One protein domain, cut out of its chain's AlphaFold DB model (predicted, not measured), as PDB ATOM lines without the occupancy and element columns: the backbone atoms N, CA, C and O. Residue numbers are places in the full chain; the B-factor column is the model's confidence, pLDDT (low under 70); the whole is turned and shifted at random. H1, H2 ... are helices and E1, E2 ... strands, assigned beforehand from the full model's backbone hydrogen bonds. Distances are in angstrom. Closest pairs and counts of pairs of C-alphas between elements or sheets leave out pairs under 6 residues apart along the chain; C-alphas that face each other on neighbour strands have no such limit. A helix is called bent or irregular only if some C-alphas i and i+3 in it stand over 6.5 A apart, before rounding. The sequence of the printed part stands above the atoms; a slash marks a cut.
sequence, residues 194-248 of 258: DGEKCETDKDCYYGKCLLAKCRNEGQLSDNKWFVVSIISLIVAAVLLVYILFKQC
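This is residues 194 to 248 of the 258 residues of an uncharacterized protein of Anaeromyces robustus (UniProt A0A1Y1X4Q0). A small head sits at one end of one long helix, like a knob on a stalk: the head is the hairpin E1 and E2 with the looped residues 194 to 206, and H1 sticks out from it as a free arm through residues 221 to 248. The arm makes the length of the whole, and it kinks near residue 224, close to the head. The printed part has 55 residues with two named strands and one named helix, in the order E1, E2, H1; the sheet E1 - E2 is antiparallel and the class is mostly helix. The whole is extended, with a radius of gyration of the C-alphas of 17.3 A and spans of 54 by 20 by 13 A.

Find C-alpha 207 at (-56.498, -22.717, 18.821), where strand E1 begins; it holds residues 207 to 210 and runs 9.1 A. Strand E2, residues 213 to 216, runs 9.9 A. Helix H1 holds residues 217 to 248; from C-alpha 217 at (-52.647, -24.612, 15.344) it runs 47.1 A to C-alpha 248 at (-20.744, -55.220, 31.637).

Look first at the hairpin E1 and E2, joined by a tight link, with 142 degrees between their directions. N 210 and O 213 are within hydrogen-bond range at 2.8 A, and N 215 and O 208 at 2.9 A. A tight link joins E2 to H1. The closest C-alphas of E1 and H1 are those of Gly 207 and Glu 217, 5.5 A apart. H1 has a kink of 32 degrees near residue 224; it is neither bent nor irregular, but only just: C-alphas 222 and 225 are 6.0 A apart. In H1, 23 of 28 O i to N i+4 pairs are within hydrogen-bond range.

The two C-alphas farthest apart, those of Tyr 205 and Cys 248, are 54.8 A apart. The printed part has no cut and no long link between its named elements. Mean pLDDT of the printed part is 86.2; look for values under 70 at residues 217 to 224.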
ATOM      1  N   ASP A 194     -53.043 -16.738  22.693       91.50
ATOM      2  CA  ASP A 194     -51.848 -17.587  22.621       91.50
ATOM      3  C   ASP A 194     -50.917 -17.383  23.835       91.50
ATOM      4  O   ASP A 194     -50.563 -16.260  24.190       91.50
ATOM      5  N   GLY A 195     -50.511 -18.484  24.473       89.19
ATOM      6  CA  GLY A 195     -49.619 -18.503  25.636       89.19
ATOM      7  C   GLY A 195     -50.311 -18.490  27.004       89.19
ATOM      8  O   GLY A 195     -49.675 -18.902  27.986       89.19
ATOM      9  N   GLU A 196     -51.583 -18.092  27.064       90.62
ATOM     10  CA  GLU A 196     -52.386 -18.083  28.291       90.62
ATOM     11  C   GLU A 196     -52.719 -19.498  28.760       90.62
ATOM     12  O   GLU A 196     -52.726 -20.442  27.969       90.62
ATOM     13  N   LYS A 197     -52.964 -19.676  30.062       90.12
ATOM     14  CA  LYS A 197     -53.305 -20.994  30.614       90.12
ATOM     15  C   LYS A 197     -54.719 -21.415  30.216       90.12
ATOM     16  O   LYS A 197     -55.620 -20.590  30.164       90.12
ATOM     17  N   CYS A 198     -54.905 -22.712  30.018       90.75
ATOM     18  CA  CYS A 198     -56.192 -23.315  29.681       90.75
ATOM     19  C   CYS A 198     -56.310 -24.716  30.282       90.75
ATOM     20  O   CYS A 198     -55.302 -25.353  30.614       90.75
ATOM     21  N   GLU A 199     -57.541 -25.202  30.372       91.56
ATOM     22  CA  GLU A 199     -57.878 -26.573  30.755       91.56
ATOM     23  C   GLU A 199     -58.447 -27.356  29.569       91.56
ATOM     24  O   GLU A 199     -58.171 -28.549  29.421       91.56
ATOM     25  N   THR A 200     -59.203 -26.683  28.698       91.69
ATOM     26  CA  THR A 200     -59.853 -27.287  27.535       91.69
ATOM     27  C   THR A 200     -59.613 -26.484  26.262       91.69
ATOM     28  O   THR A 200     -59.362 -25.284  26.303       91.69
ATOM     29  N   ASP A 201     -59.726 -27.139  25.103       91.75
ATOM     30  CA  ASP A 201     -59.606 -26.473  23.796       91.75
ATOM     31  C   ASP A 201     -60.599 -25.315  23.626       91.75
ATOM     32  O   ASP A 201     -60.299 -24.355  22.926       91.75
ATOM     33  N   LYS A 202     -61.764 -25.380  24.287       90.19
ATOM     34  CA  LYS A 202     -62.789 -24.329  24.229       90.19
ATOM     35  C   LYS A 202     -62.390 -23.056  24.967       90.19
ATOM     36  O   LYS A 202     -62.989 -22.018  24.722       90.19
ATOM     37  N   ASP A 203     -61.399 -23.134  25.847       90.44
ATOM     38  CA  ASP A 203     -60.927 -21.973  26.591       90.44
ATOM     39  C   ASP A 203     -60.086 -21.049  25.696       90.44
ATOM     40  O   ASP A 203     -59.777 -19.936  26.102       90.44
ATOM     41  N   CYS A 204     -59.680 -21.497  24.504       92.81
ATOM     42  CA  CYS A 204     -58.742 -20.802  23.630       92.81
ATOM     43  C   CYS A 204     -59.437 -20.158  22.429       92.81
ATOM     44  O   CYS A 204     -60.212 -20.803  21.732       92.81
ATOM     45  N   TYR A 205     -59.085 -18.906  22.120       92.56
ATOM     46  CA  TYR A 205     -59.728 -18.158  21.033       92.56
ATOM     47  C   TYR A 205     -59.326 -18.638  19.623       92.56
ATOM     48  O   TYR A 205     -60.185 -18.893  18.785       92.56
ATOM     49  N   TYR A 206     -58.020 -18.764  19.339       87.81
ATOM     50  CA  TYR A 206     -57.493 -19.101  17.997       87.81
ATOM     51  C   TYR A 206     -57.048 -20.567  17.835       87.81
ATOM     52  O   TYR A 206     -56.508 -20.927  16.790       87.81
ATOM     53  N   GLY A 207     -57.179 -21.422  18.853       86.88
ATOM     54  CA  GLY A 207     -56.498 -22.717  18.821       86.88
ATOM     55  C   GLY A 207     -56.914 -23.702  19.899       86.88
ATOM     56  O   GLY A 207     -58.075 -23.757  20.285       86.88
ATOM     57  N   LYS A 208     -55.955 -24.518  20.345       91.44
ATOM     58  CA  LYS A 208     -56.184 -25.637  21.269       91.44
ATOM     59  C   LYS A 208     -55.429 -25.466  22.570       91.44
ATOM     60  O   LYS A 208     -54.418 -24.762  22.631       91.44
ATOM     61  N   CYS A 209     -55.885 -26.185  23.584       92.31
ATOM     62  CA  CYS A 209     -55.219 -26.241  24.859       92.31
ATOM     63  C   CYS A 209     -54.138 -27.318  24.861       92.31
ATOM     64  O   CYS A 209     -54.400 -28.517  24.946       92.31
ATOM     65  N   LEU A 210     -52.881 -26.890  24.776       90.44
ATOM     66  CA  LEU A 210     -51.735 -27.779  24.677       90.44
ATOM     67  C   LEU A 210     -50.744 -27.513  25.789       90.44
ATOM     68  O   LEU A 210     -50.228 -26.406  25.937       90.44
ATOM     69  N   LEU A 211     -50.440 -28.565  26.553       89.81
ATOM     70  CA  LEU A 211     -49.602 -28.465  27.748       89.81
ATOM     71  C   LEU A 211     -50.132 -27.382  28.710       89.81
ATOM     72  O   LEU A 211     -49.360 -26.576  29.227       89.81
ATOM     73  N   ALA A 212     -51.457 -27.363  28.906       91.50
ATOM     74  CA  ALA A 212     -52.186 -26.387  29.720       91.50
ATOM     75  C   ALA A 212     -51.995 -24.920  29.285       91.50
ATOM     76  O   ALA A 212     -52.085 -24.013  30.114       91.50
ATOM     77  N   LYS A 213     -51.696 -24.681  27.998       92.38
ATOM     78  CA  LYS A 213     -51.620 -23.343  27.402       92.38
ATOM     79  C   LYS A 213     -52.313 -23.266  26.049       92.38
ATOM     80  O   LYS A 213     -52.202 -24.192  25.247       92.38
ATOM     81  N   CYS A 214     -52.966 -22.144  25.777       92.44
ATOM     82  CA  CYS A 214     -53.557 -21.876  24.482       92.44
ATOM     83  C   CYS A 214     -52.466 -21.741  23.434       92.44
ATOM     84  O   CYS A 214     -51.510 -20.987  23.621       92.44
ATOM     85  N   ARG A 215     -52.593 -22.516  22.355       91.44
ATOM     86  CA  ARG A 215     -51.668 -22.481  21.228       91.44
ATOM     87  C   ARG A 215     -52.390 -22.483  19.901       91.44
ATOM     88  O   ARG A 215     -53.264 -23.317  19.663       91.44
ATOM     89  N   ASN A 216     -51.969 -21.585  19.022       84.75
ATOM     90  CA  ASN A 216     -52.492 -21.512  17.665       84.75
ATOM     91  C   ASN A 216     -52.037 -22.733  16.832       84.75
ATOM     92  O   ASN A 216     -50.866 -23.125  16.889       84.75
ATOM     93  N   GLU A 217     -52.933 -23.344  16.047       69.81
ATOM     94  CA  GLU A 217     -52.647 -24.612  15.344       69.81
ATOM     95  C   GLU A 217     -51.464 -24.503  14.362       69.81
ATOM     96  O   GLU A 217     -50.709 -25.462  14.185       69.81
ATOM     97  N   GLY A 218     -51.225 -23.314  13.796       67.00
ATOM     98  CA  GLY A 218     -50.081 -23.051  12.916       67.00
ATOM     99  C   GLY A 218     -48.715 -23.195  13.602       67.00
ATOM    100  O   GLY A 218     -47.770 -23.699  12.990       67.00
ATOM    101  N   GLN A 219     -48.615 -22.856  14.895       58.56
ATOM    102  CA  GLN A 219     -47.369 -22.963  15.668       58.56
ATOM    103  C   GLN A 219     -47.027 -24.408  16.072       58.56
ATOM    104  O   GLN A 219     -45.890 -24.702  16.442       58.56
ATOM    105  N   LEU A 220     -47.977 -25.350  16.002       56.50
ATOM    106  CA  LEU A 220     -47.669 -26.760  16.268       56.50
ATOM    107  C   LEU A 220     -46.784 -27.393  15.198       56.50
ATOM    108  O   LEU A 220     -46.118 -28.390  15.488       56.50
ATOM    109  N   SER A 221     -46.786 -26.853  13.976       57.00
ATOM    110  CA  SER A 221     -45.948 -27.383  12.901       57.00
ATOM    111  C   SER A 221     -44.456 -27.309  13.262       57.00
ATOM    112  O   SER A 221     -43.735 -28.280  13.026       57.00
ATOM    113  N   ASP A 222     -44.040 -26.264  13.985       56.47
ATOM    114  CA  ASP A 222     -42.677 -26.109  14.503       56.47
ATOM    115  C   ASP A 222     -42.384 -27.039  15.694       56.47
ATOM    116  O   ASP A 222     -41.272 -27.552  15.846       56.47
ATOM    117  N   ASN A 223     -43.396 -27.369  16.503       59.88
ATOM    118  CA  ASN A 223     -43.239 -28.281  17.641       59.88
ATOM    119  C   ASN A 223     -43.137 -29.762  17.255       59.88
ATOM    120  O   ASN A 223     -42.681 -30.561  18.077       59.88
ATOM    121  N   LYS A 224     -43.489 -30.161  16.024       66.19
ATOM    122  CA  LYS A 224     -43.228 -31.539  15.562       66.19
ATOM    123  C   LYS A 224     -41.740 -31.867  15.644       66.19
ATOM    124  O   LYS A 224     -41.384 -32.943  16.116       66.19
ATOM    125  N   TRP A 225     -40.876 -30.926  15.269       72.62
ATOM    126  CA  TRP A 225     -39.427 -31.095  15.367       72.62
ATOM    127  C   TRP A 225     -38.946 -31.189  16.811       72.62
ATOM    128  O   TRP A 225     -38.063 -31.994  17.110       72.62
ATOM    129  N   PHE A 226     -39.564 -30.440  17.727       73.00
ATOM    130  CA  PHE A 226     -39.258 -30.519  19.152       73.00
ATOM    131  C   PHE A 226     -39.652 -31.880  19.752       73.00
ATOM    132  O   PHE A 226     -38.838 -32.525  20.412       73.00
ATOM    133  N   VAL A 227     -40.859 -32.376  19.455       78.81
ATOM    134  CA  VAL A 227     -41.326 -33.699  19.907       78.81
ATOM    135  C   VAL A 227     -40.467 -34.820  19.316       78.81
ATOM    136  O   VAL A 227     -40.033 -35.711  20.048       78.81
ATOM    137  N   VAL A 228     -40.146 -34.755  18.020       84.25
ATOM    138  CA  VAL A 228     -39.233 -35.708  17.364       84.25
ATOM    139  C   VAL A 228     -37.841 -35.669  18.005       84.25
ATOM    140  O   VAL A 228     -37.238 -36.723  18.209       84.25
ATOM    141  N   SER A 229     -37.350 -34.490  18.393       83.81
ATOM    142  CA  SER A 229     -36.055 -34.337  19.069       83.81
ATOM    143  C   SER A 229     -36.053 -34.963  20.467       83.81
ATOM    144  O   SER A 229     -35.109 -35.675  20.811       83.81
ATOM    145  N   ILE A 230     -37.122 -34.780  21.253       88.31
ATOM    146  CA  ILE A 230     -37.268 -35.421  22.571       88.31
ATOM    147  C   ILE A 230     -37.315 -36.945  22.433       88.31
ATOM    148  O   ILE A 230     -36.591 -37.647  23.139       88.31
ATOM    149  N   ILE A 231     -38.123 -37.470  21.507       92.56
ATOM    150  CA  ILE A 231     -38.212 -38.918  21.269       92.56
ATOM    151  C   ILE A 231     -36.843 -39.472  20.853       92.56
ATOM    152  O   ILE A 231     -36.410 -40.499  21.374       92.56
ATOM    153  N   SER A 232     -36.122 -38.764  19.982       92.56
ATOM    154  CA  SER A 232     -34.781 -39.160  19.539       92.56
ATOM    155  C   SER A 232     -33.773 -39.201  20.693       92.56
ATOM    156  O   SER A 232     -32.990 -40.147  20.787       92.56
ATOM    157  N   LEU A 233     -33.826 -38.232  21.616       95.25
ATOM    158  CA  LEU A 233     -32.996 -38.218  22.826       95.25
ATOM    159  C   LEU A 233     -33.296 -39.404  23.751       95.25
ATOM    160  O   LEU A 233     -32.365 -40.042  24.247       95.25
ATOM    161  N   ILE A 234     -34.575 -39.737  23.950       95.75
ATOM    162  CA  ILE A 234     -34.984 -40.885  24.773       95.75
ATOM    163  C   ILE A 234     -34.472 -42.192  24.155       95.75
ATOM    164  O   ILE A 234     -33.875 -43.010  24.853       95.75
ATOM    165  N   VAL A 235     -34.645 -42.377  22.843       96.44
ATOM    166  CA  VAL A 235     -34.164 -43.573  22.133       96.44
ATOM    167  C   VAL A 235     -32.641 -43.696  22.225       96.44
ATOM    168  O   VAL A 235     -32.130 -44.778  22.521       96.44
ATOM    169  N   ALA A 236     -31.906 -42.595  22.038       96.38
ATOM    170  CA  ALA A 236     -30.451 -42.583  22.163       96.38
ATOM    171  C   ALA A 236     -29.988 -42.960  23.581       96.38
ATOM    172  O   ALA A 236     -29.063 -43.761  23.729       96.38
ATOM    173  N   ALA A 237     -30.654 -42.447  24.620       96.38
ATOM    174  CA  ALA A 237     -30.350 -42.780  26.010       96.38
ATOM    175  C   ALA A 237     -30.594 -44.268  26.315       96.38
ATOM    176  O   ALA A 237     -29.738 -44.924  26.910       96.38
ATOM    177  N   VAL A 238     -31.718 -44.829  25.855       96.88
ATOM    178  CA  VAL A 238     -32.037 -46.257  26.026       96.88
ATOM    179  C   VAL A 238     -31.003 -47.145  25.325       96.88
ATOM    180  O   VAL A 238     -30.538 -48.126  25.908       96.88
ATOM    181  N   LEU A 239     -30.587 -46.787  24.106       96.38
ATOM    182  CA  LEU A 239     -29.539 -47.510  23.375       96.38
ATOM    183  C   LEU A 239     -28.188 -47.454  24.096       96.38
ATOM    184  O   LEU A 239     -27.499 -48.471  24.184       96.38
ATOM    185  N   LEU A 240     -27.820 -46.296  24.651       95.94
ATOM    186  CA  LEU A 240     -26.602 -46.130  25.446       95.94
ATOM    187  C   LEU A 240     -26.604 -47.038  26.680       95.94
ATOM    188  O   LEU A 240     -25.639 -47.770  26.905       95.94
ATOM    189  N   VAL A 241     -27.705 -47.049  27.437       95.94
ATOM    190  CA  VAL A 241     -27.868 -47.930  28.603       95.94
ATOM    191  C   VAL A 241     -27.771 -49.398  28.190       95.94
ATOM    192  O   VAL A 241     -27.054 -50.164  28.830       95.94
ATOM    193  N   TYR A 242     -28.417 -49.790  27.090       95.62
ATOM    194  CA  TYR A 242     -28.351 -51.156  26.571       95.62
ATOM    195  C   TYR A 242     -26.918 -51.581  26.201       95.62
ATOM    196  O   TYR A 242     -26.482 -52.680  26.555       95.62
ATOM    197  N   ILE A 243     -26.156 -50.711  25.528       94.06
ATOM    198  CA  ILE A 243     -24.757 -50.977  25.160       94.06
ATOM    199  C   ILE A 243     -23.889 -51.134  26.412       94.06
ATOM    200  O   ILE A 243     -23.120 -52.096  26.499       94.06
ATOM    201  N   LEU A 244     -24.033 -50.233  27.389       92.38
ATOM    202  CA  LEU A 244     -23.305 -50.301  28.658       92.38
ATOM    203  C   LEU A 244     -23.614 -51.605  29.406       92.38
ATOM    204  O   LEU A 244     -22.699 -52.298  29.852       92.38
ATOM    205  N   PHE A 245     -24.887 -52.002  29.460       91.38
ATOM    206  CA  PHE A 245     -25.311 -53.249  30.096       91.38
ATOM    207  C   PHE A 245     -24.697 -54.479  29.412       91.38
ATOM    208  O   PHE A 245     -24.156 -55.372  30.068       91.38
ATOM    209  N   LYS A 246     -24.699 -54.504  28.072       90.50
ATOM    210  CA  LYS A 246     -24.104 -55.590  27.280       90.50
ATOM    211  C   LYS A 246     -22.587 -55.688  27.475       90.50
ATOM    212  O   LYS A 246     -22.056 -56.797  27.544       90.50
ATOM    213  N   GLN A 247     -21.882 -54.560  27.587       87.06
ATOM    214  CA  GLN A 247     -20.440 -54.542  27.855       87.06
ATOM    215  C   GLN A 247     -20.097 -55.046  29.265       87.06
ATOM    216  O   GLN A 247     -19.117 -55.777  29.416       87.06
ATOM    217  N   CYS A 248     -20.913 -54.719  30.271       82.50
ATOM    218  CA  CYS A 248     -20.744 -55.220  31.637       82.50
ATOM    219  C   CYS A 248     -20.988 -56.734  31.733       82.50
ATOM    220  O   CYS A 248     -20.152 -57.457  32.269       82.50
TER     221      CYS A 248